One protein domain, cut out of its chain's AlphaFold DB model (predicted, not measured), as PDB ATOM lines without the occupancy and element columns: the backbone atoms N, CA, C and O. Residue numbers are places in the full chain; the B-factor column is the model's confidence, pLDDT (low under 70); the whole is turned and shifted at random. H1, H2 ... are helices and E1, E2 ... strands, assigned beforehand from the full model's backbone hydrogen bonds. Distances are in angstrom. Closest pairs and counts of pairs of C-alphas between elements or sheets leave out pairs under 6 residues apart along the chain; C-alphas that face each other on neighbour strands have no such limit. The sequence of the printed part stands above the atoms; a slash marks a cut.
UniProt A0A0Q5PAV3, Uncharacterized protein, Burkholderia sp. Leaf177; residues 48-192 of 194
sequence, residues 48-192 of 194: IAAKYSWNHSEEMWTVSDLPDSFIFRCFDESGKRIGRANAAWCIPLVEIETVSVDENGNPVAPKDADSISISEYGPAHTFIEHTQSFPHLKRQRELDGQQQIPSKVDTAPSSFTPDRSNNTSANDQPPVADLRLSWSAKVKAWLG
ATOM      1  N   ILE A  48     -25.749   7.386 -19.083       95.38
ATOM      2  CA  ILE A  48     -26.666   8.526 -18.975       95.38
ATOM      3  C   ILE A  48     -26.253   9.567 -20.014       95.38
ATOM      4  O   ILE A  48     -25.093   9.977 -20.017       95.38
ATOM      5  N   ALA A  49     -27.175   9.981 -20.879       96.50
ATOM      6  CA  ALA A  49     -26.977  11.104 -21.788       96.50
ATOM      7  C   ALA A  49     -27.240  12.424 -21.053       96.50
ATOM      8  O   ALA A  49     -28.282  12.606 -20.432       96.50
ATOM      9  N   ALA A  50     -26.306  13.355 -21.123       93.81
ATOM     10  CA  ALA A  50     -26.377  14.650 -20.476       93.81
ATOM     11  C   ALA A  50     -26.362  15.747 -21.529       93.81
ATOM     12  O   ALA A  50     -25.336  16.009 -22.151       93.81
ATOM     13  N   LYS A  51     -27.512  16.374 -21.744       95.56
ATOM     14  CA  LYS A  51     -27.720  17.378 -22.780       95.56
ATOM     15  C   LYS A  51     -27.684  18.769 -22.177       95.56
ATOM     16  O   LYS A  51     -28.321  19.030 -21.156       95.56
ATOM     17  N   TYR A  52     -27.003  19.683 -22.851       93.62
ATOM     18  CA  TYR A  52     -26.863  21.065 -22.417       93.62
ATOM     19  C   TYR A  52     -27.435  22.010 -23.467       93.62
ATOM     20  O   TYR A  52     -26.897  22.159 -24.564       93.62
ATOM     21  N   SER A  53     -28.524  22.697 -23.130       93.88
ATOM     22  CA  SER A  53     -29.229  23.548 -24.094       93.88
ATOM     23  C   SER A  53     -28.454  24.808 -24.479       93.88
ATOM     24  O   SER A  53     -28.682  25.338 -25.559       93.88
ATOM     25  N   TRP A  54     -27.529  25.285 -23.637       92.12
ATOM     26  CA  TRP A  54     -26.795  26.535 -23.878       92.12
ATOM     27  C   TRP A  54     -25.775  26.460 -25.020       92.12
ATOM     28  O   TRP A  54     -25.457  27.481 -25.623       92.12
ATOM     29  N   ASN A  55     -25.265  25.267 -25.325       93.81
ATOM     30  CA  ASN A  55     -24.327  25.028 -26.425       93.81
ATOM     31  C   ASN A  55     -24.726  23.852 -27.324       93.81
ATOM     32  O   ASN A  55     -23.954  23.486 -28.209       93.81
ATOM     33  N   HIS A  56     -25.893  23.249 -27.087       95.12
ATOM     34  CA  HIS A  56     -26.379  22.061 -27.791       95.12
ATOM     35  C   HIS A  56     -25.424  20.858 -27.723       95.12
ATOM     36  O   HIS A  56     -25.412  20.025 -28.629       95.12
ATOM     37  N   SER A  57     -24.608  20.771 -26.671       92.25
ATOM     38  CA  SER A  57     -23.721  19.626 -26.459       92.25
ATOM     39  C   SER A  57     -24.432  18.483 -25.742       92.25
ATOM     40  O   SER A  57     -25.400  18.692 -25.008       92.25
ATOM     41  N   GLU A  58     -23.919  17.275 -25.955       94.88
ATOM     42  CA  GLU A  58     -24.337  16.061 -25.266       94.88
ATOM     43  C   GLU A  58     -23.094  15.316 -24.764       94.88
ATOM     44  O   GLU A  58     -22.124  15.134 -25.502       94.88
ATOM     45  N   GLU A  59     -23.122  14.896 -23.504       92.50
ATOM     46  CA  GLU A  59     -22.099  14.069 -22.870       92.50
ATOM     47  C   GLU A  59     -22.681  12.715 -22.468       92.50
ATOM     48  O   GLU A  59     -23.834  12.617 -22.062       92.50
ATOM     49  N   MET A  60     -21.863  11.665 -22.514       93.12
ATOM     50  CA  MET A  60     -22.255  10.342 -22.033       93.12
ATOM     51  C   MET A  60     -21.538  10.043 -20.723       93.12
ATOM     52  O   MET A  60     -20.312   9.918 -20.700       93.12
ATOM     53  N   TRP A  61     -22.285   9.891 -19.633       91.62
ATOM     54  CA  TRP A  61     -21.717   9.498 -18.347       91.62
ATOM     55  C   TRP A  61     -21.871   8.013 -18.089       91.62
ATOM     56  O   TRP A  61     -22.946   7.431 -18.251       91.62
ATOM     57  N   THR A  62     -20.786   7.411 -17.619       90.69
ATOM     58  CA  THR A  62     -20.771   6.019 -17.188       90.69
ATOM     59  C   THR A  62     -21.348   5.922 -15.784       90.69
ATOM     60  O   THR A  62     -20.911   6.610 -14.861       90.69
ATOM     61  N   VAL A  63     -22.314   5.027 -15.584       90.31
ATOM     62  CA  VAL A  63     -22.986   4.895 -14.281       90.31
ATOM     63  C   VAL A  63     -22.092   4.387 -13.161       90.31
ATOM     64  O   VAL A  63     -22.375   4.656 -12.003       90.31
ATOM     65  N   SER A  64     -20.994   3.701 -13.482       88.75
ATOM     66  CA  SER A  64     -20.006   3.257 -12.494       88.75
ATOM     67  C   SER A  64     -19.325   4.414 -11.754       88.75
ATOM     68  O   SER A  64     -18.860   4.222 -10.633       88.75
ATOM     69  N   ASP A  65     -19.309   5.616 -12.336       86.25
ATOM     70  CA  ASP A  65     -18.705   6.812 -11.734       86.25
ATOM     71  C   ASP A  65     -19.680   7.584 -10.827       86.25
ATOM     72  O   ASP A  65     -19.339   8.631 -10.252       86.25
ATOM     73  N   LEU A  66     -20.915   7.092 -10.715       86.12
ATOM     74  CA  LEU A  66     -22.044   7.773 -10.104       86.12
ATOM     75  C   LEU A  66     -22.689   6.846  -9.054       86.12
ATOM     76  O   LEU A  66     -22.931   5.676  -9.323       86.12
ATOM     77  N   PRO A  67     -22.979   7.315  -7.832       87.75
ATOM     78  CA  PRO A  67     -23.683   6.517  -6.841       87.75
ATOM     79  C   PRO A  67     -25.104   6.156  -7.275       87.75
ATOM     80  O   PRO A  67     -25.817   6.939  -7.905       87.75
ATOM     81  N   ASP A  68     -25.547   5.002  -6.786       84.19
ATOM     82  CA  ASP A  68     -26.890   4.445  -6.967       84.19
ATOM     83  C   ASP A  68     -28.027   5.437  -6.699       84.19
ATOM     84  O   ASP A  68     -29.037   5.422  -7.398       84.19
ATOM     85  N   SER A  69     -27.863   6.323  -5.709       83.88
ATOM     86  CA  SER A  69     -28.864   7.341  -5.363       83.88
ATOM     87  C   SER A  69     -29.157   8.321  -6.500       83.88
ATOM     88  O   SER A  69     -30.167   9.017  -6.450       83.88
ATOM     89  N   PHE A  70     -28.272   8.400  -7.493       87.44
ATOM     90  CA  PHE A  70     -28.476   9.216  -8.675       87.44
ATOM     91  C   PHE A  70     -28.985   8.458  -9.870       87.44
ATOM     92  O   PHE A  70     -29.941   8.892 -10.499       87.44
ATOM     93  N   ILE A  71     -28.315   7.363 -10.204       93.50
ATOM     94  CA  ILE A  71     -28.593   6.642 -11.440       93.50
ATOM     95  C   ILE A  71     -29.951   5.934 -11.355       93.50
ATOM     96  O   ILE A  71     -30.465   5.464 -12.359       93.50
ATOM     97  N   PHE A  72     -30.561   5.882 -10.165       95.00
ATOM     98  CA  PHE A  72     -31.913   5.390  -9.978       95.00
ATOM     99  C   PHE A  72     -32.843   6.393  -9.309       95.00
ATOM    100  O   PHE A  72     -32.514   7.122  -8.370       95.00
ATOM    101  N   ARG A  73     -34.090   6.350  -9.761       94.00
ATOM    102  CA  ARG A  73     -35.238   6.967  -9.124       94.00
ATOM    103  C   ARG A  73     -36.113   5.841  -8.560       94.00
ATOM    104  O   ARG A  73     -36.846   5.200  -9.299       94.00
ATOM    105  N   CYS A  74     -35.973   5.561  -7.264       94.69
ATOM    106  CA  CYS A  74     -36.583   4.402  -6.605       94.69
ATOM    107  C   CYS A  74     -37.757   4.775  -5.700       94.69
ATOM    108  O   CYS A  74     -37.729   5.803  -5.014       94.69
ATOM    109  N   PHE A  75     -38.768   3.909  -5.687       94.44
ATOM    110  CA  PHE A  75     -40.035   4.159  -5.016       94.44
ATOM    111  C   PHE A  75     -40.572   2.891  -4.344       94.44
ATOM    112  O   PHE A  75     -40.319   1.770  -4.792       94.44
ATOM    113  N   ASP A  76     -41.292   3.067  -3.240       95.12
ATOM    114  CA  ASP A  76     -42.035   1.989  -2.590       95.12
ATOM    115  C   ASP A  76     -43.375   1.707  -3.301       95.12
ATOM    116  O   ASP A  76     -43.695   2.282  -4.345       95.12
ATOM    117  N   GLU A  77     -44.171   0.792  -2.749       93.38
ATOM    118  CA  GLU A  77     -45.469   0.412  -3.324       93.38
ATOM    119  C   GLU A  77     -46.490   1.555  -3.344       93.38
ATOM    120  O   GLU A  77     -47.401   1.538  -4.167       93.38
ATOM    121  N   SER A  78     -46.325   2.554  -2.473       92.69
ATOM    122  CA  SER A  78     -47.175   3.747  -2.424       92.69
ATOM    123  C   SER A  78     -46.730   4.845  -3.395       92.69
ATOM    124  O   SER A  78     -47.406   5.863  -3.522       92.69
ATOM    125  N   GLY A  79     -45.595   4.656  -4.077       90.56
ATOM    126  CA  GLY A  79     -44.985   5.674  -4.927       90.56
ATOM    127  C   GLY A  79     -44.168   6.707  -4.149       90.56
ATOM    128  O   GLY A  79     -43.850   7.766  -4.688       90.56
ATOM    129  N   LYS A  80     -43.797   6.436  -2.892       93.75
ATOM    130  CA  LYS A  80     -42.917   7.315  -2.114       93.75
ATOM    131  C   LYS A  80     -41.452   6.998  -2.404       93.75
ATOM    132  O   LYS A  80     -41.049   5.840  -2.472       93.75
ATOM    133  N   ARG A  81     -40.636   8.051  -2.515       91.00
ATOM    134  CA  ARG A  81     -39.178   7.967  -2.692       91.00
ATOM    135  C   ARG A  81     -38.517   7.178  -1.562       91.00
ATOM    136  O   ARG A  81     -38.665   7.526  -0.390       91.00
ATOM    137  N   ILE A  82     -37.737   6.161  -1.922       94.75
ATOM    138  CA  ILE A  82     -36.987   5.336  -0.969       94.75
ATOM    139  C   ILE A  82     -35.651   4.879  -1.565       94.75
ATOM    140  O   ILE A  82     -35.440   4.916  -2.776       94.75
ATOM    141  N   GLY A  83     -34.721   4.457  -0.707       91.56
ATOM    142  CA  GLY A  83     -33.478   3.830  -1.148       91.56
ATOM    143  C   GLY A  83     -33.734   2.510  -1.883       91.56
ATOM    144  O   GLY A  83     -34.601   1.731  -1.489       91.56
ATOM    145  N   ARG A  84     -32.926   2.240  -2.914       94.12
ATOM    146  CA  ARG A  84     -33.034   1.081  -3.818       94.12
ATOM    147  C   ARG A  84     -33.226  -0.263  -3.110       94.12
ATOM    148  O   ARG A  84     -34.027  -1.071  -3.560       94.12
ATOM    149  N   ALA A  85     -32.532  -0.483  -1.992       93.62
ATOM    150  CA  ALA A  85     -32.597  -1.733  -1.231       93.62
ATOM    151  C   ALA A  85     -34.004  -2.077  -0.705       93.62
ATOM    152  O   ALA A  85     -34.319  -3.252  -0.552       93.62
ATOM    153  N   ASN A  86     -34.839  -1.064  -0.455       94.50
ATOM    154  CA  ASN A  86     -36.191  -1.214   0.093       94.50
ATOM    155  C   ASN A  86     -37.279  -0.834  -0.925       94.50
ATOM    156  O   ASN A  86     -38.447  -0.701  -0.562       94.50
ATOM    157  N   ALA A  87     -36.897  -0.578  -2.175       96.06
ATOM    158  CA  ALA A  87     -37.820  -0.128  -3.202       96.06
ATOM    159  C   ALA A  87     -38.691  -1.284  -3.706       96.06
ATOM    160  O   ALA A  87     -38.275  -2.442  -3.716       96.06
ATOM    161  N   ALA A  88     -39.895  -0.957  -4.163       96.12
ATOM    162  CA  ALA A  88     -40.732  -1.883  -4.915       96.12
ATOM    163  C   ALA A  88     -40.350  -1.885  -6.402       96.12
ATOM    164  O   ALA A  88     -40.466  -2.910  -7.070       96.12
ATOM    165  N   TRP A  89     -39.903  -0.736  -6.912       95.94
ATOM    166  CA  TRP A  89     -39.470  -0.533  -8.290       95.94
ATOM    167  C   TRP A  89     -38.547   0.685  -8.383       95.94
ATOM    168  O   TRP A  89     -38.551   1.568  -7.520       95.94
ATOM    169  N   CYS A  90     -37.731   0.722  -9.431       96.12
ATOM    170  CA  CYS A  90     -36.837   1.839  -9.714       96.12
ATOM    171  C   CYS A  90     -36.882   2.191 -11.195       96.12
ATOM    172  O   CYS A  90     -36.953   1.305 -12.036       96.12
ATOM    173  N   ILE A  91     -36.776   3.472 -11.518       96.31
ATOM    174  CA  ILE A  91     -36.557   3.950 -12.881       96.31
ATOM    175  C   ILE A  91     -35.058   4.264 -13.010       96.31
ATOM    176  O   ILE A  91     -34.560   5.073 -12.220       96.31
ATOM    177  N   PRO A  92     -34.310   3.621 -13.925       96.88
ATOM    178  CA  PRO A  92     -32.950   4.036 -14.238       96.88
ATOM    179  C   PRO A  92     -32.984   5.406 -14.919       96.88
ATOM    180  O   PRO A  92     -33.794   5.633 -15.812       96.88
ATOM    181  N   LEU A  93     -32.123   6.317 -14.489       95.75
ATOM    182  CA  LEU A  93     -31.982   7.638 -15.081       95.75
ATOM    183  C   LEU A  93     -31.058   7.526 -16.292       95.75
ATOM    184  O   LEU A  93     -29.874   7.281 -16.121       95.75
ATOM    185  N   VAL A  94     -31.581   7.686 -17.503       97.00
ATOM    186  CA  VAL A  94     -30.810   7.468 -18.744       97.00
ATOM    187  C   VAL A  94     -30.549   8.754 -19.513       97.00
ATOM    188  O   VAL A  94     -29.692   8.766 -20.389       97.00
ATOM    189  N   GLU A  95     -31.268   9.828 -19.199       96.81
ATOM    190  CA  GLU A  95     -31.077  11.118 -19.840       96.81
ATOM    191  C   GLU A  95     -31.359  12.266 -18.874       96.81
ATOM    192  O   GLU A  95     -32.254  12.190 -18.030       96.81
ATOM    193  N   ILE A  96     -30.569  13.327 -19.000       95.69
ATOM    194  CA  ILE A  96     -30.691  14.553 -18.229       95.69
ATOM    195  C   ILE A  96     -30.507  15.736 -19.164       95.69
ATOM    196  O   ILE A  96     -29.506  15.834 -19.867       95.69
ATOM    197  N   GLU A  97     -31.461  16.651 -19.151       96.00
ATOM    198  CA  GLU A  97     -31.418  17.885 -19.924       96.00
ATOM    199  C   GLU A  97     -31.210  19.061 -18.985       96.00
ATOM    200  O   GLU A  97     -31.963  19.237 -18.032       96.00
ATOM    201  N   THR A  98     -30.195  19.871 -19.262       94.31
ATOM    202  CA  THR A  98     -29.859  21.064 -18.487       94.31
ATOM    203  C   THR A  98     -30.074  22.311 -19.332       94.31
ATOM    204  O   THR A  98     -29.440  22.493 -20.375       94.31
ATOM    205  N   VAL A  99     -30.921  23.209 -18.839       94.75
ATOM    206  CA  VAL A  99     -31.142  24.542 -19.401       94.75
ATOM    207  C   VAL A  99     -30.547  25.561 -18.443       94.75
ATOM    208  O   VAL A  99     -30.896  25.584 -17.270       94.75
ATOM    209  N   SER A 100     -29.664  26.421 -18.936       92.69
ATOM    210  CA  SER A 100     -29.024  27.473 -18.149       92.69
ATOM    211  C   SER A 100     -29.162  28.809 -18.864       92.69
ATOM    212  O   SER A 100     -28.793  28.920 -20.033       92.69
ATOM    213  N   VAL A 101     -29.710  29.811 -18.175       94.69
ATOM    214  CA  VAL A 101     -30.026  31.120 -18.767       94.69
ATOM    215  C   VAL A 101     -29.559  32.289 -17.905       94.69
ATOM    216  O   VAL A 101     -29.434  32.159 -16.687       94.69
ATOM    217  N   ASP A 102     -29.285  33.428 -18.540       94.31
ATOM    218  CA  ASP A 102     -29.012  34.705 -17.873       94.31
ATOM    219  C   ASP A 102     -30.304  35.385 -17.365       94.31
ATOM    220  O   ASP A 102     -31.406  34.854 -17.509       94.31
ATOM    221  N   GLU A 103     -30.174  36.581 -16.777       94.31
ATOM    222  CA  GLU A 103     -31.305  37.387 -16.278       94.31
ATOM    223  C   GLU A 103     -32.326  37.757 -17.375       94.31
ATOM    224  O   GLU A 103     -33.480  38.058 -17.073       94.31
ATOM    225  N   ASN A 104     -31.924  37.723 -18.649       95.12
ATOM    226  CA  ASN A 104     -32.769  38.041 -19.800       95.12
ATOM    227  C   ASN A 104     -33.370  36.785 -20.455       95.12
ATOM    228  O   ASN A 104     -34.088  36.898 -21.449       95.12
ATOM    229  N   GLY A 105     -33.073  35.591 -19.932       93.12
ATOM    230  CA  GLY A 105     -33.504  34.321 -20.508       93.12
ATOM    231  C   GLY A 105     -32.650  33.836 -21.683       93.12
ATOM    232  O   GLY A 105     -33.038  32.875 -22.349       93.12
ATOM    233  N   ASN A 106     -31.497  34.455 -21.958       96.19
ATOM    234  CA  ASN A 106     -30.595  33.976 -23.003       96.19
ATOM    235  C   ASN A 106     -29.823  32.749 -22.510       96.19
ATOM    236  O   ASN A 106     -29.339  32.764 -21.376       96.19
ATOM    237  N   PRO A 107     -29.628  31.718 -23.349       95.06
ATOM    238  CA  PRO A 107     -28.815  30.572 -22.973       95.06
ATOM    239  C   PRO A 107     -27.359  30.977 -22.713       95.06
ATOM    240  O   PRO A 107     -26.725  31.626 -23.545       95.06
ATOM    241  N   VAL A 108     -26.817  30.571 -21.566       94.56
ATOM    242  CA  VAL A 108     -25.429  30.842 -21.161       94.56
ATOM    243  C   VAL A 108     -24.820  29.626 -20.483       94.56
ATOM    244  O   VAL A 108     -25.537  28.743 -20.012       94.56
ATOM    245  N   ALA A 109     -23.491  29.580 -20.398       90.69
ATOM    246  CA  ALA A 109     -22.811  28.537 -19.644       90.69
ATOM    247  C   ALA A 109     -23.300  28.520 -18.179       90.69
ATOM    248  O   ALA A 109     -23.547  29.585 -17.608       90.69
ATOM    249  N   PRO A 110     -23.378  27.349 -17.522       87.50
ATOM    250  CA  PRO A 110     -23.937  27.245 -16.175       87.50
ATOM    251  C   PRO A 110     -23.270  28.167 -15.141       87.50
ATOM    252  O   PRO A 110     -23.933  28.712 -14.257       87.50
ATOM    253  N   LYS A 111     -21.960  28.418 -15.281       86.06
ATOM    254  CA  LYS A 111     -21.202  29.324 -14.398       86.06
ATOM    255  C   LYS A 111     -21.701  30.773 -14.436       86.06
ATOM    256  O   LYS A 111     -21.611  31.477 -13.439       86.06
ATOM    257  N   ASP A 112     -22.266  31.180 -15.568       89.50
ATOM    258  CA  ASP A 112     -22.731  32.539 -15.837       89.50
ATOM    259  C   ASP A 112     -24.258  32.664 -15.708       89.50
ATOM    260  O   ASP A 112     -24.801  33.756 -15.857       89.50
ATOM    261  N   ALA A 113     -24.949  31.556 -15.425       90.56
ATOM    262  CA  ALA A 113     -26.400  31.490 -15.396       90.56
ATOM    263  C   ALA A 113     -27.006  32.128 -14.138       90.56
ATOM    264  O   ALA A 113     -26.553  31.898 -13.008       90.56
ATOM    265  N   ASP A 114     -28.081  32.879 -14.361       92.06
ATOM    266  CA  ASP A 114     -28.973  33.408 -13.334       92.06
ATOM    267  C   ASP A 114     -29.950  32.337 -12.838       92.06
ATOM    268  O   ASP A 114     -30.228  32.259 -11.643       92.06
ATOM    269  N   SER A 115     -30.402  31.455 -13.734       90.69
ATOM    270  CA  SER A 115     -31.198  30.286 -13.371       90.69
ATOM    271  C   SER A 115     -30.825  29.061 -14.198       90.69
ATOM    272  O   SER A 115     -30.396  29.163 -15.351       90.69
ATOM    273  N   ILE A 116     -30.959  27.890 -13.578       90.56
ATOM    274  CA  ILE A 116     -30.688  26.600 -14.205       90.56
ATOM    275  C   ILE A 116     -31.848  25.662 -13.907       90.56
ATOM    276  O   ILE A 116     -32.289  25.564 -12.762       90.56
ATOM    277  N   SER A 117     -32.330  24.962 -14.924       92.38
ATOM    278  CA  SER A 117     -33.308  23.896 -14.779       92.38
ATOM    279  C   SER A 117     -32.776  22.581 -15.332       92.38
ATOM    280  O   SER A 117     -31.961  22.552 -16.255       92.38
ATOM    281  N   ILE A 118     -33.199  21.489 -14.703       93.88
ATOM    282  CA  ILE A 118     -32.765  20.133 -15.002       93.88
ATOM    283  C   ILE A 118     -34.009  19.267 -15.148       93.88
ATOM    284  O   ILE A 118     -34.802  19.168 -14.212       93.88
ATOM    285  N   SER A 119     -34.158  18.630 -16.302       96.06
ATOM    286  CA  SER A 119     -35.161  17.595 -16.546       96.06
ATOM    287  C   SER A 119     -34.492  16.232 -16.589       96.06
ATOM    288  O   SER A 119     -33.442  16.063 -17.202       96.06
ATOM    289  N   GLU A 120     -35.107  15.253 -15.945       94.94
ATOM    290  CA  GLU A 120     -34.583  13.903 -15.788       94.94
ATOM    291  C   GLU A 120     -35.509  12.890 -16.453       94.94
ATOM    292  O   GLU A 120     -36.727  12.925 -16.252       94.94
ATOM    293  N   TYR A 121     -34.929  11.958 -17.206       96.06
ATOM    294  CA  TYR A 121     -35.675  11.005 -18.015       96.06
ATOM    295  C   TYR A 121     -35.169   9.572 -17.855       96.06
ATOM    296  O   TYR A 121     -33.971   9.285 -17.803       96.06
ATOM    297  N   GLY A 122     -36.122   8.650 -17.806       95.75
ATOM    298  CA  GLY A 122     -35.902   7.214 -17.835       95.75
ATOM    299  C   GLY A 122     -35.946   6.646 -19.254       95.75
ATOM    300  O   GLY A 122     -36.039   7.395 -20.232       95.75
ATOM    301  N   PRO A 123     -35.894   5.310 -19.390       94.69
ATOM    302  CA  PRO A 123     -35.963   4.636 -20.681       94.69
ATOM    303  C   PRO A 123     -37.138   5.121 -21.536       94.69
ATOM    304  O   PRO A 123     -38.208   5.448 -21.016       94.69
ATOM    305  N   ALA A 124     -36.930   5.147 -22.856       91.94
ATOM    306  CA  ALA A 124     -37.891   5.666 -23.834       91.94
ATOM    307  C   ALA A 124     -38.306   7.136 -23.594       91.94
ATOM    308  O   ALA A 124     -39.446   7.501 -23.868       91.94
ATOM    309  N   HIS A 125     -37.387   7.965 -23.079       92.38
ATOM    310  CA  HIS A 125     -37.624   9.376 -22.730       92.38
ATOM    311  C   HIS A 125     -38.802   9.574 -21.764       92.38
ATOM    312  O   HIS A 125     -39.535  10.561 -21.832       92.38
ATOM    313  N   THR A 126     -39.003   8.626 -20.845       92.62
ATOM    314  CA  THR A 126     -40.044   8.753 -19.821       92.62
ATOM    315  C   THR A 126     -39.652   9.865 -18.859       92.62
ATOM    316  O   THR A 126     -38.669   9.717 -18.140       92.62
ATOM    317  N   PHE A 127     -40.403  10.964 -18.822       94.31
ATOM    318  CA  PHE A 127     -40.159  12.046 -17.869       94.31
ATOM    319  C   PHE A 127     -40.265  11.545 -16.421       94.31
ATOM    320  O   PHE A 127     -41.226  10.858 -16.069       94.31
ATOM    321  N   ILE A 128     -39.283  11.897 -15.591       91.94
ATOM    322  CA  ILE A 128     -39.233  11.518 -14.177       91.94
ATOM    323  C   ILE A 128     -39.440  12.737 -13.283       91.94
ATOM    324  O   ILE A 128     -40.335  12.741 -12.440       91.94
ATOM    325  N   GLU A 129     -38.587  13.745 -13.433       90.75
ATOM    326  CA  GLU A 129     -38.532  14.888 -12.531       90.75
ATOM    327  C   GLU A 129     -38.017  16.124 -13.267       90.75
ATOM    328  O   GLU A 129     -37.237  16.028 -14.214       90.75
ATOM    329  N   HIS A 130     -38.461  17.292 -12.810       91.50
ATOM    330  CA  HIS A 130     -37.911  18.573 -13.211       91.50
ATOM    331  C   HIS A 130     -37.557  19.364 -11.961       91.50
ATOM    332  O   HIS A 130     -38.377  19.505 -11.051       91.50
ATOM    333  N   THR A 131     -36.348  19.904 -11.930       87.12
ATOM    334  CA  THR A 131     -35.880  20.777 -10.857       87.12
ATOM    335  C   THR A 131     -35.398  22.089 -11.447       87.12
ATOM    336  O   THR A 131     -34.870  22.132 -12.553       87.12
ATOM    337  N   GLN A 132     -35.587  23.175 -10.706       87.75
ATOM    338  CA  GLN A 132     -35.141  24.500 -11.109       87.75
ATOM    339  C   GLN A 132     -34.470  25.180  -9.922       87.75
ATOM    340  O   GLN A 132     -34.931  25.070  -8.784       87.75
ATOM    341  N   SER A 133     -33.365  25.873 -10.183       84.62
ATOM    342  CA  SER A 133     -32.727  26.730  -9.195       84.62
ATOM    343  C   SER A 133     -33.603  27.942  -8.886       84.62
ATOM    344  O   SER A 133     -34.441  28.361  -9.683       84.62
ATOM    345  N   PHE A 134     -33.345  28.580  -7.750       79.88
ATOM    346  CA  PHE A 134     -33.855  29.928  -7.536       79.88
ATOM    347  C   PHE A 134     -33.235  30.899  -8.564       79.88
ATOM    348  O   PHE A 134     -32.114  30.645  -9.028       79.88
ATOM    349  N   PRO A 135     -33.939  31.986  -8.927       76.81
ATOM    350  CA  PRO A 135     -33.359  33.086  -9.697       76.81
ATOM    351  C   PRO A 135     -32.144  33.693  -8.979       76.81
ATOM    352  O   PRO A 135     -32.008  33.547  -7.761       76.81
ATOM    353  N   HIS A 136     -31.289  34.416  -9.701       85.19
ATOM    354  CA  HIS A 136     -30.090  35.067  -9.149       85.19
ATOM    355  C   HIS A 136     -29.014  34.121  -8.612       85.19
ATOM    356  O   HIS A 136     -28.198  34.497  -7.764       85.19
ATOM    357  N   LEU A 137     -28.935  32.913  -9.175       83.12
ATOM    358  CA  LEU A 137     -27.929  31.904  -8.845       83.12
ATOM    359  C   LEU A 137     -26.494  32.429  -9.004       83.12
ATOM    360  O   LEU A 137     -25.621  32.113  -8.194       83.12
ATOM    361  N   LYS A 138     -26.226  33.226 -10.044       81.25
ATOM    362  CA  LYS A 138     -24.912  33.847 -10.257       81.25
ATOM    363  C   LYS A 138     -24.517  34.740  -9.080       81.25
ATOM    364  O   LYS A 138     -23.455  34.546  -8.493       81.25
ATOM    365  N   ARG A 139     -25.406  35.657  -8.691       83.25
ATOM    366  CA  ARG A 139     -25.174  36.593  -7.584       83.25
ATOM    367  C   ARG A 139     -24.966  35.861  -6.261       83.25
ATOM    368  O   ARG A 139     -24.077  36.227  -5.502       83.25
ATOM    369  N   GLN A 140     -25.751  34.815  -5.999       82.25
ATOM    370  CA  GLN A 140     -25.589  34.010  -4.788       82.25
ATOM    371  C   GLN A 140     -24.191  33.378  -4.713       82.25
ATOM    372  O   GLN A 140     -23.525  33.485  -3.687       82.25
ATOM    373  N   ARG A 141     -23.707  32.793  -5.814       81.44
ATOM    374  CA  ARG A 141     -22.365  32.189  -5.868       81.44
ATOM    375  C   ARG A 141     -21.244  33.202  -5.666       81.44
ATOM    376  O   ARG A 141     -20.258  32.888  -5.007       81.44
ATOM    377  N   GLU A 142     -21.386  34.404  -6.218       82.81
ATOM    378  CA  GLU A 142     -20.417  35.488  -6.022       82.81
ATOM    379  C   GLU A 142     -20.342  35.919  -4.549       82.81
ATOM    380  O   GLU A 142     -19.243  36.089  -4.017       82.81
ATOM    381  N   LEU A 143     -21.491  36.034  -3.872       82.44
ATOM    382  CA  LEU A 143     -21.557  36.354  -2.440       82.44
ATOM    383  C   LEU A 143     -20.923  35.257  -1.576       82.44
ATOM    384  O   LEU A 143     -20.130  35.563  -0.683       82.44
ATOM    385  N   ASP A 144     -21.224  33.990  -1.867       79.69
ATOM    386  CA  ASP A 144     -20.665  32.845  -1.140       79.69
ATOM    387  C   ASP A 144     -19.136  32.765  -1.324       79.69
ATOM    388  O   ASP A 144     -18.393  32.567  -0.361       79.69
ATOM    389  N   GLY A 145     -18.642  33.006  -2.545       74.75
ATOM    390  CA  GLY A 145     -17.209  33.017  -2.851       74.75
ATOM    391  C   GLY A 145     -16.434  34.135  -2.145       74.75
ATOM    392  O   GLY A 145     -15.284  33.937  -1.752       74.75
ATOM    393  N   GLN A 146     -17.054  35.298  -1.922       71.44
ATOM    394  CA  GLN A 146     -16.431  36.404  -1.186       71.44
ATOM    395  C   GLN A 146     -16.301  36.131   0.318       71.44
ATOM    396  O   GLN A 146     -15.327  36.570   0.929       71.44
ATOM    397  N   GLN A 147     -17.229  35.380   0.918       60.94
ATOM    398  CA  GLN A 147     -17.150  35.006   2.337       60.94
ATOM    399  C   GLN A 147     -16.041  33.987   2.635       60.94
ATOM    400  O   GLN A 147     -15.630  33.842   3.785       60.94
ATOM    401  N   GLN A 148     -15.530  33.299   1.612       56.62
ATOM    402  CA  GLN A 148     -14.567  32.209   1.763       56.62
ATOM    403  C   GLN A 148     -13.097  32.648   1.623       56.62
ATOM    404  O   GLN A 148     -12.192  31.827   1.778       56.62
ATOM    405  N   ILE A 149     -12.834  33.940   1.381       47.25
ATOM    406  CA  ILE A 149     -11.479  34.507   1.412       47.25
ATOM    407  C   ILE A 149     -11.071  34.676   2.888       47.25
ATOM    408  O   ILE A 149     -11.696  35.476   3.591       47.25
ATOM    409  N   PRO A 150     -10.024  33.989   3.394       48.09
ATOM    410  CA  PRO A 150      -9.533  34.251   4.737       48.09
ATOM    411  C   PRO A 150      -9.038  35.692   4.758       48.09
ATOM    412  O   PRO A 150      -8.092  36.041   4.046       48.09
ATOM    413  N   SER A 151      -9.680  36.538   5.562       44.72
ATOM    414  CA  SER A 151      -9.118  37.841   5.890       44.72
ATOM    415  C   SER A 151      -7.729  37.586   6.460       44.72
ATOM    416  O   SER A 151      -7.581  36.940   7.497       44.72
ATOM    417  N   LYS A 152      -6.709  38.020   5.722       45.72
ATOM    418  CA  LYS A 152      -5.311  37.975   6.127       45.72
ATOM    419  C   LYS A 152      -5.206  38.671   7.487       45.72
ATOM    420  O   LYS A 152      -5.314  39.889   7.572       45.72
ATOM    421  N   VAL A 153      -5.069  37.882   8.553       43.59
ATOM    422  CA  VAL A 153      -4.800  38.391   9.899       43.59
ATOM    423  C   VAL A 153      -3.356  38.875   9.899       43.59
ATOM    424  O   VAL A 153      -2.419  38.098  10.071       43.59
ATOM    425  N   ASP A 154      -3.172  40.169   9.661       48.75
ATOM    426  CA  ASP A 154      -1.926  40.854   9.964       48.75
ATOM    427  C   ASP A 154      -1.832  41.015  11.490       48.75
ATOM    428  O   ASP A 154      -2.400  41.944  12.060       48.75
ATOM    429  N   THR A 155      -1.123  40.121  12.187       38.41
ATOM    430  CA  THR A 155      -0.515  40.435  13.494       38.41
ATOM    431  C   THR A 155       0.766  39.615  13.715       38.41
ATOM    432  O   THR A 155       0.751  38.392  13.691       38.41
ATOM    433  N   ALA A 156       1.856  40.373  13.883       33.81
ATOM    434  CA  ALA A 156       3.252  40.129  14.279       33.81
ATOM    435  C   ALA A 156       3.710  38.772  14.902       33.81
ATOM    436  O   ALA A 156       2.925  38.050  15.513       33.81
ATOM    437  N   PRO A 157       5.024  38.444  14.815       38.22
ATOM    438  CA  PRO A 157       5.548  37.101  15.056       38.22
ATOM    439  C   PRO A 157       5.746  36.805  16.548       38.22
ATOM    440  O   PRO A 157       6.523  37.479  17.223       38.22
ATOM    441  N   SER A 158       5.117  35.740  17.046       34.47
ATOM    442  CA  SER A 158       5.495  35.119  18.318       34.47
ATOM    443  C   SER A 158       6.248  33.824  18.043       34.47
ATOM    444  O   SER A 158       5.702  32.864  17.504       34.47
ATOM    445  N   SER A 159       7.518  33.815  18.440       39.28
ATOM    446  CA  SER A 159       8.312  32.615  18.695       39.28
ATOM    447  C   SER A 159       7.573  31.668  19.643       39.28
ATOM    448  O   SER A 159       6.931  32.165  20.559       39.28
ATOM    449  N   PHE A 160       7.688  30.351  19.448       31.30
ATOM    450  CA  PHE A 160       8.064  29.342  20.458       31.30
ATOM    451  C   PHE A 160       7.933  27.927  19.858       31.30
ATOM    452  O   PHE A 160       6.921  27.568  19.262       31.30
ATOM    453  N   THR A 161       9.006  27.145  19.988       31.64
ATOM    454  CA  THR A 161       9.131  25.720  19.641       31.64
ATOM    455  C   THR A 161       8.652  24.809  20.793       31.64
ATOM    456  O   THR A 161       8.446  25.299  21.903       31.64
ATOM    457  N   PRO A 162       8.428  23.502  20.534       44.44
ATOM    458  CA  PRO A 162       7.374  22.702  21.159       44.44
ATOM    459  C   PRO A 162       7.864  21.853  22.338       44.44
ATOM    460  O   PRO A 162       9.023  21.445  22.357       44.44
ATOM    461  N   ASP A 163       6.955  21.465  23.237       29.30
ATOM    462  CA  ASP A 163       7.134  20.219  23.983       29.30
ATOM    463  C   ASP A 163       5.810  19.484  24.256       29.30
ATOM    464  O   ASP A 163       4.713  20.039  24.235       29.30
ATOM    465  N   ARG A 164       5.965  18.178  24.413       32.53
ATOM    466  CA  ARG A 164       5.066  17.060  24.149       32.53
ATOM    467  C   ARG A 164       4.579  16.456  25.468       32.53
ATOM    468  O   ARG A 164       5.412  16.105  26.290       32.53
ATOM    469  N   SER A 165       3.271  16.211  25.633       30.02
ATOM    470  CA  SER A 165       2.710  14.942  26.172       30.02
ATOM    471  C   SER A 165       1.201  14.991  26.502       30.02
ATOM    472  O   SER A 165       0.743  15.725  27.363       30.02
ATOM    473  N   ASN A 166       0.455  14.151  25.779       29.70
ATOM    474  CA  ASN A 166      -0.518  13.135  26.209       29.70
ATOM    475  C   ASN A 166      -1.512  13.351  27.386       29.70
ATOM    476  O   ASN A 166      -1.133  13.311  28.551       29.70
ATOM    477  N   ASN A 167      -2.798  13.238  27.003       30.20
ATOM    478  CA  ASN A 167      -3.861  12.360  27.546       30.20
ATOM    479  C   ASN A 167      -5.054  12.965  28.333       30.20
ATOM    480  O   ASN A 167      -4.970  13.268  29.514       30.20
ATOM    481  N   THR A 168      -6.209  12.888  27.648       27.38
ATOM    482  CA  THR A 168      -7.523  12.382  28.116       27.38
ATOM    483  C   THR A 168      -8.518  13.336  28.805       27.38
ATOM    484  O   THR A 168      -8.570  13.446  30.021       27.38
ATOM    485  N   SER A 169      -9.438  13.832  27.961       28.98
ATOM    486  CA  SER A 169     -10.912  13.753  28.079       28.98
ATOM    487  C   SER A 169     -11.636  14.522  29.194       28.98
ATOM    488  O   SER A 169     -11.734  14.039  30.315       28.98
ATOM    489  N   ALA A 170     -12.331  15.603  28.820       27.95
ATOM    490  CA  ALA A 170     -13.802  15.677  28.831       27.95
ATOM    491  C   ALA A 170     -14.284  17.073  28.396       27.95
ATOM    492  O   ALA A 170     -13.719  18.078  28.810       27.95
ATOM    493  N   ASN A 171     -15.384  17.089  27.638       33.78
ATOM    494  CA  ASN A 171     -16.188  18.250  27.254       33.78
ATOM    495  C   ASN A 171     -15.513  19.302  26.375       33.78
ATOM    496  O   ASN A 171     -15.163  20.376  26.836       33.78
ATOM    497  N   ASP A 172     -15.535  19.036  25.074       27.83
ATOM    498  CA  ASP A 172     -15.996  20.048  24.135       27.83
ATOM    499  C   ASP A 172     -16.905  19.360  23.128       27.83
ATOM    500  O   ASP A 172     -16.543  18.369  22.495       27.83
ATOM    501  N   GLN A 173     -18.124  19.867  23.031       30.77
ATOM    502  CA  GLN A 173     -19.041  19.563  21.954       30.77
ATOM    503  C   GLN A 173     -18.840  20.676  20.921       30.77
ATOM    504  O   GLN A 173     -19.464  21.729  21.056       30.77
ATOM    505  N   PRO A 174     -17.961  20.518  19.915       28.91
ATOM    506  CA  PRO A 174     -18.050  21.357  18.737       28.91
ATOM    507  C   PRO A 174     -19.285  20.901  17.942       28.91
ATOM    508  O   PRO A 174     -19.634  19.714  17.975       28.91
ATOM    509  N   PRO A 175     -19.983  21.794  17.222       30.50
ATOM    510  CA  PRO A 175     -20.995  21.339  16.287       30.50
ATOM    511  C   PRO A 175     -20.303  20.417  15.282       30.50
ATOM    512  O   PRO A 175     -19.281  20.769  14.695       30.50
ATOM    513  N   VAL A 176     -20.844  19.206  15.166       30.03
ATOM    514  CA  VAL A 176     -20.360  18.110  14.330       30.03
ATOM    515  C   VAL A 176     -20.246  18.580  12.879       30.03
ATOM    516  O   VAL A 176     -21.209  18.552  12.117       30.03
ATOM    517  N   ALA A 177     -19.052  19.021  12.500       39.81
ATOM    518  CA  ALA A 177     -18.562  18.914  11.144       39.81
ATOM    519  C   ALA A 177     -17.941  17.519  11.029       39.81
ATOM    520  O   ALA A 177     -16.838  17.297  11.522       39.81
ATOM    521  N   ASP A 178     -18.661  16.578  10.416       30.83
ATOM    522  CA  ASP A 178     -18.049  15.338   9.949       30.83
ATOM    523  C   ASP A 178     -18.513  14.985   8.531       30.83
ATOM    524  O   ASP A 178     -19.687  15.074   8.159       30.83
ATOM    525  N   LEU A 179     -17.504  14.675   7.729       39.47
ATOM    526  CA  LEU A 179     -17.461  14.599   6.284       39.47
ATOM    527  C   LEU A 179     -18.150  13.330   5.758       39.47
ATOM    528  O   LEU A 179     -17.713  12.207   6.003       39.47
ATOM    529  N   ARG A 180     -19.129  13.509   4.866       37.59
ATOM    530  CA  ARG A 180     -19.497  12.528   3.828       37.59
ATOM    531  C   ARG A 180     -19.924  13.275   2.557       37.59
ATOM    532  O   ARG A 180     -21.095  13.584   2.371       37.59
ATOM    533  N   LEU A 181     -18.976  13.609   1.675       55.41
ATOM    534  CA  LEU A 181     -19.273  14.205   0.360       55.41
ATOM    535  C   LEU A 181     -19.902  13.146  -0.558       55.41
ATOM    536  O   LEU A 181     -19.218  12.387  -1.239       55.41
ATOM    537  N   SER A 182     -21.230  13.082  -0.537       43.69
ATOM    538  CA  SER A 182     -22.045  12.068  -1.204       43.69
ATOM    539  C   SER A 182     -22.880  12.696  -2.313       43.69
ATOM    540  O   SER A 182     -23.720  13.522  -1.985       43.69
ATOM    541  N   TRP A 183     -22.703  12.303  -3.580       48.03
ATOM    542  CA  TRP A 183     -23.521  12.676  -4.760       48.03
ATOM    543  C   TRP A 183     -23.654  14.186  -5.097       48.03
ATOM    544  O   TRP A 183     -23.267  14.649  -6.165       48.03
ATOM    545  N   SER A 184     -24.098  14.962  -4.121       41.22
ATOM    546  CA  SER A 184     -24.064  16.410  -3.908       41.22
ATOM    547  C   SER A 184     -22.762  17.152  -4.219       41.22
ATOM    548  O   SER A 184     -22.793  18.372  -4.258       41.22
ATOM    549  N   ALA A 185     -21.624  16.488  -4.427       49.22
ATOM    550  CA  ALA A 185     -20.395  17.151  -4.880       49.22
ATOM    551  C   ALA A 185     -20.371  17.376  -6.404       49.22
ATOM    552  O   ALA A 185     -19.650  18.237  -6.889       49.22
ATOM    553  N   LYS A 186     -21.159  16.610  -7.170       47.31
ATOM    554  CA  LYS A 186     -21.054  16.562  -8.636       47.31
ATOM    555  C   LYS A 186     -22.089  17.428  -9.344       47.31
ATOM    556  O   LYS A 186     -21.731  18.091 -10.303       47.31
ATOM    557  N   VAL A 187     -23.286  17.585  -8.775       54.75
ATOM    558  CA  VAL A 187     -24.176  18.713  -9.123       54.75
ATOM    559  C   VAL A 187     -23.482  20.062  -8.864       54.75
ATOM    560  O   VAL A 187     -23.686  21.013  -9.609       54.75
ATOM    561  N   LYS A 188     -22.596  20.146  -7.857       46.41
ATOM    562  CA  LYS A 188     -21.814  21.364  -7.582       46.41
ATOM    563  C   LYS A 188     -20.906  21.740  -8.765       46.41
ATOM    564  O   LYS A 188     -20.903  22.898  -9.158       46.41
ATOM    565  N   ALA A 189     -20.288  20.782  -9.452       42.97
ATOM    566  CA  ALA A 189     -19.558  21.057 -10.695       42.97
ATOM    567  C   ALA A 189     -20.467  21.424 -11.888       42.97
ATOM    568  O   ALA A 189     -20.069  22.221 -12.729       42.97
ATOM    569  N   TRP A 190     -21.692  20.901 -11.962       47.75
ATOM    570  CA  TRP A 190     -22.588  21.068 -13.119       47.75
ATOM    571  C   TRP A 190     -23.146  22.468 -13.337       47.75
ATOM    572  O   TRP A 190     -23.574  22.802 -14.439       47.75
ATOM    573  N   LEU A 191     -23.113  23.305 -12.308       47.22
ATOM    574  CA  LEU A 191     -23.392  24.729 -12.461       47.22
ATOM    575  C   LEU A 191     -22.100  25.525 -12.705       47.22
ATOM    576  O   LEU A 191     -22.163  26.730 -12.873       47.22
ATOM    577  N   GLY A 192     -20.929  24.886 -12.735       41.66
ATOM    578  CA  GLY A 192     -19.616  25.523 -12.848       41.66
ATOM    579  C   GLY A 192     -18.889  25.772 -11.518       41.66
ATOM    580  O   GLY A 192     -18.300  26.836 -11.372       41.66
TER     581      GLY A 192
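Overview. This is residues 48 to 192 of the 194 residues of an uncharacterized protein of Burkholderia sp. Leaf177 (UniProt A0A0Q5PAV3). A twisted sheet of five strands makes a wall, and the small hairpin E3 and E4 prolongs it at one end, where E4 runs on into E5. From this body a long free arm, residues 142 to 181, sticks out in a wide loop; it begins in H2 and folds back toward the body before the short H3, which is not on the sheet. The printed part has 145 residues, with three named helices and seven named strands in the order E1 E2 H1 E3 E4 E5 E6 E7 H2 H3; the class is mixed, helices and strands, with under half of the residues in named elements. The large sheet runs E2, E1, E5, E6, E7 and is mixed, with E1 and E5 parallel. The whole is only just extended, close to loose, with a radius of gyration of the C-alphas of 22.3 A, and spans 68 by 44 by 26 A, the arm making much of the length.

Arrangement. Start at residues 48 to 52, E1, and go on to residues 57 to 62, E2: they form a hairpin, antiparallel at 156 degrees, with N 50 and O 59 2.7 A apart. On the other side of E1 look for E5, residues 95 to 101, parallel to it at 18 degrees; N 96 and O 49 are 2.8 A apart. E6, residues 115 to 122, follows E5 as a hairpin at 167 degrees, with N 97 and O 119 at 2.8 A. E7, residues 126 to 132, makes a hairpin with E6 at 163 degrees, with N 118 and O 131 at 2.8 A. E5, E6 and E7 are a meander, each strand the antiparallel neighbour of the one before, and E2 and E7 are the edge strands of the sheet. E3, residues 72 to 75, and E4, residues 89 to 92, form a separate antiparallel hairpin at 159 degrees, with N 73 and O 91 at 2.8 A. E4 runs on into E5 across a break of 2 residues, at 60 degrees, and its closest C-alphas to E6, those of Pro 92 and Gly 122, are 5.6 A apart. H1, residues 68 to 71, is not on the large sheet, but only just, with 4 pairs of C-alphas within 10 A. H2, residues 137 to 147, and H3, residues 186 to 190, are not on it either, and are apart from each other; the closest C-alphas of E6 and H2, those of Ser 115 and Leu 137, are 5.8 A apart. Every O i to N i+4 pair is within hydrogen-bond range in H2 and H3, while H1 is too short for such a pair.

Along the chain. Find C-alpha 48 at (-26.666, 8.526, -18.975), where E1 begins its 13.0 A; E2 then runs 16.7 A. After H1, E3 and E4, E5 covers 20.1 A, E6, the longest strand, 24.0 A, and E7 18.7 A. H2 starts at C-alpha 137, (-27.929, 31.904, -8.845), and runs 15.8 A. H3 ends at C-alpha 190, (-22.588, 21.068, -13.119).

Size, cuts and confidence. The two C-alphas farthest apart are those of Ala 124 and Ser 159, 68.3 A. Without the free residues 142 to 181, the body of 105 residues spans 43 by 25 by 23 A. The printed part has no cut; its long links are E3 to E4, E5 to E6, and H2 to H3 with 38 residues. The mean pLDDT of the printed part is 74.8, and look for low confidence in the model at residues 147 to 192, which are under 70.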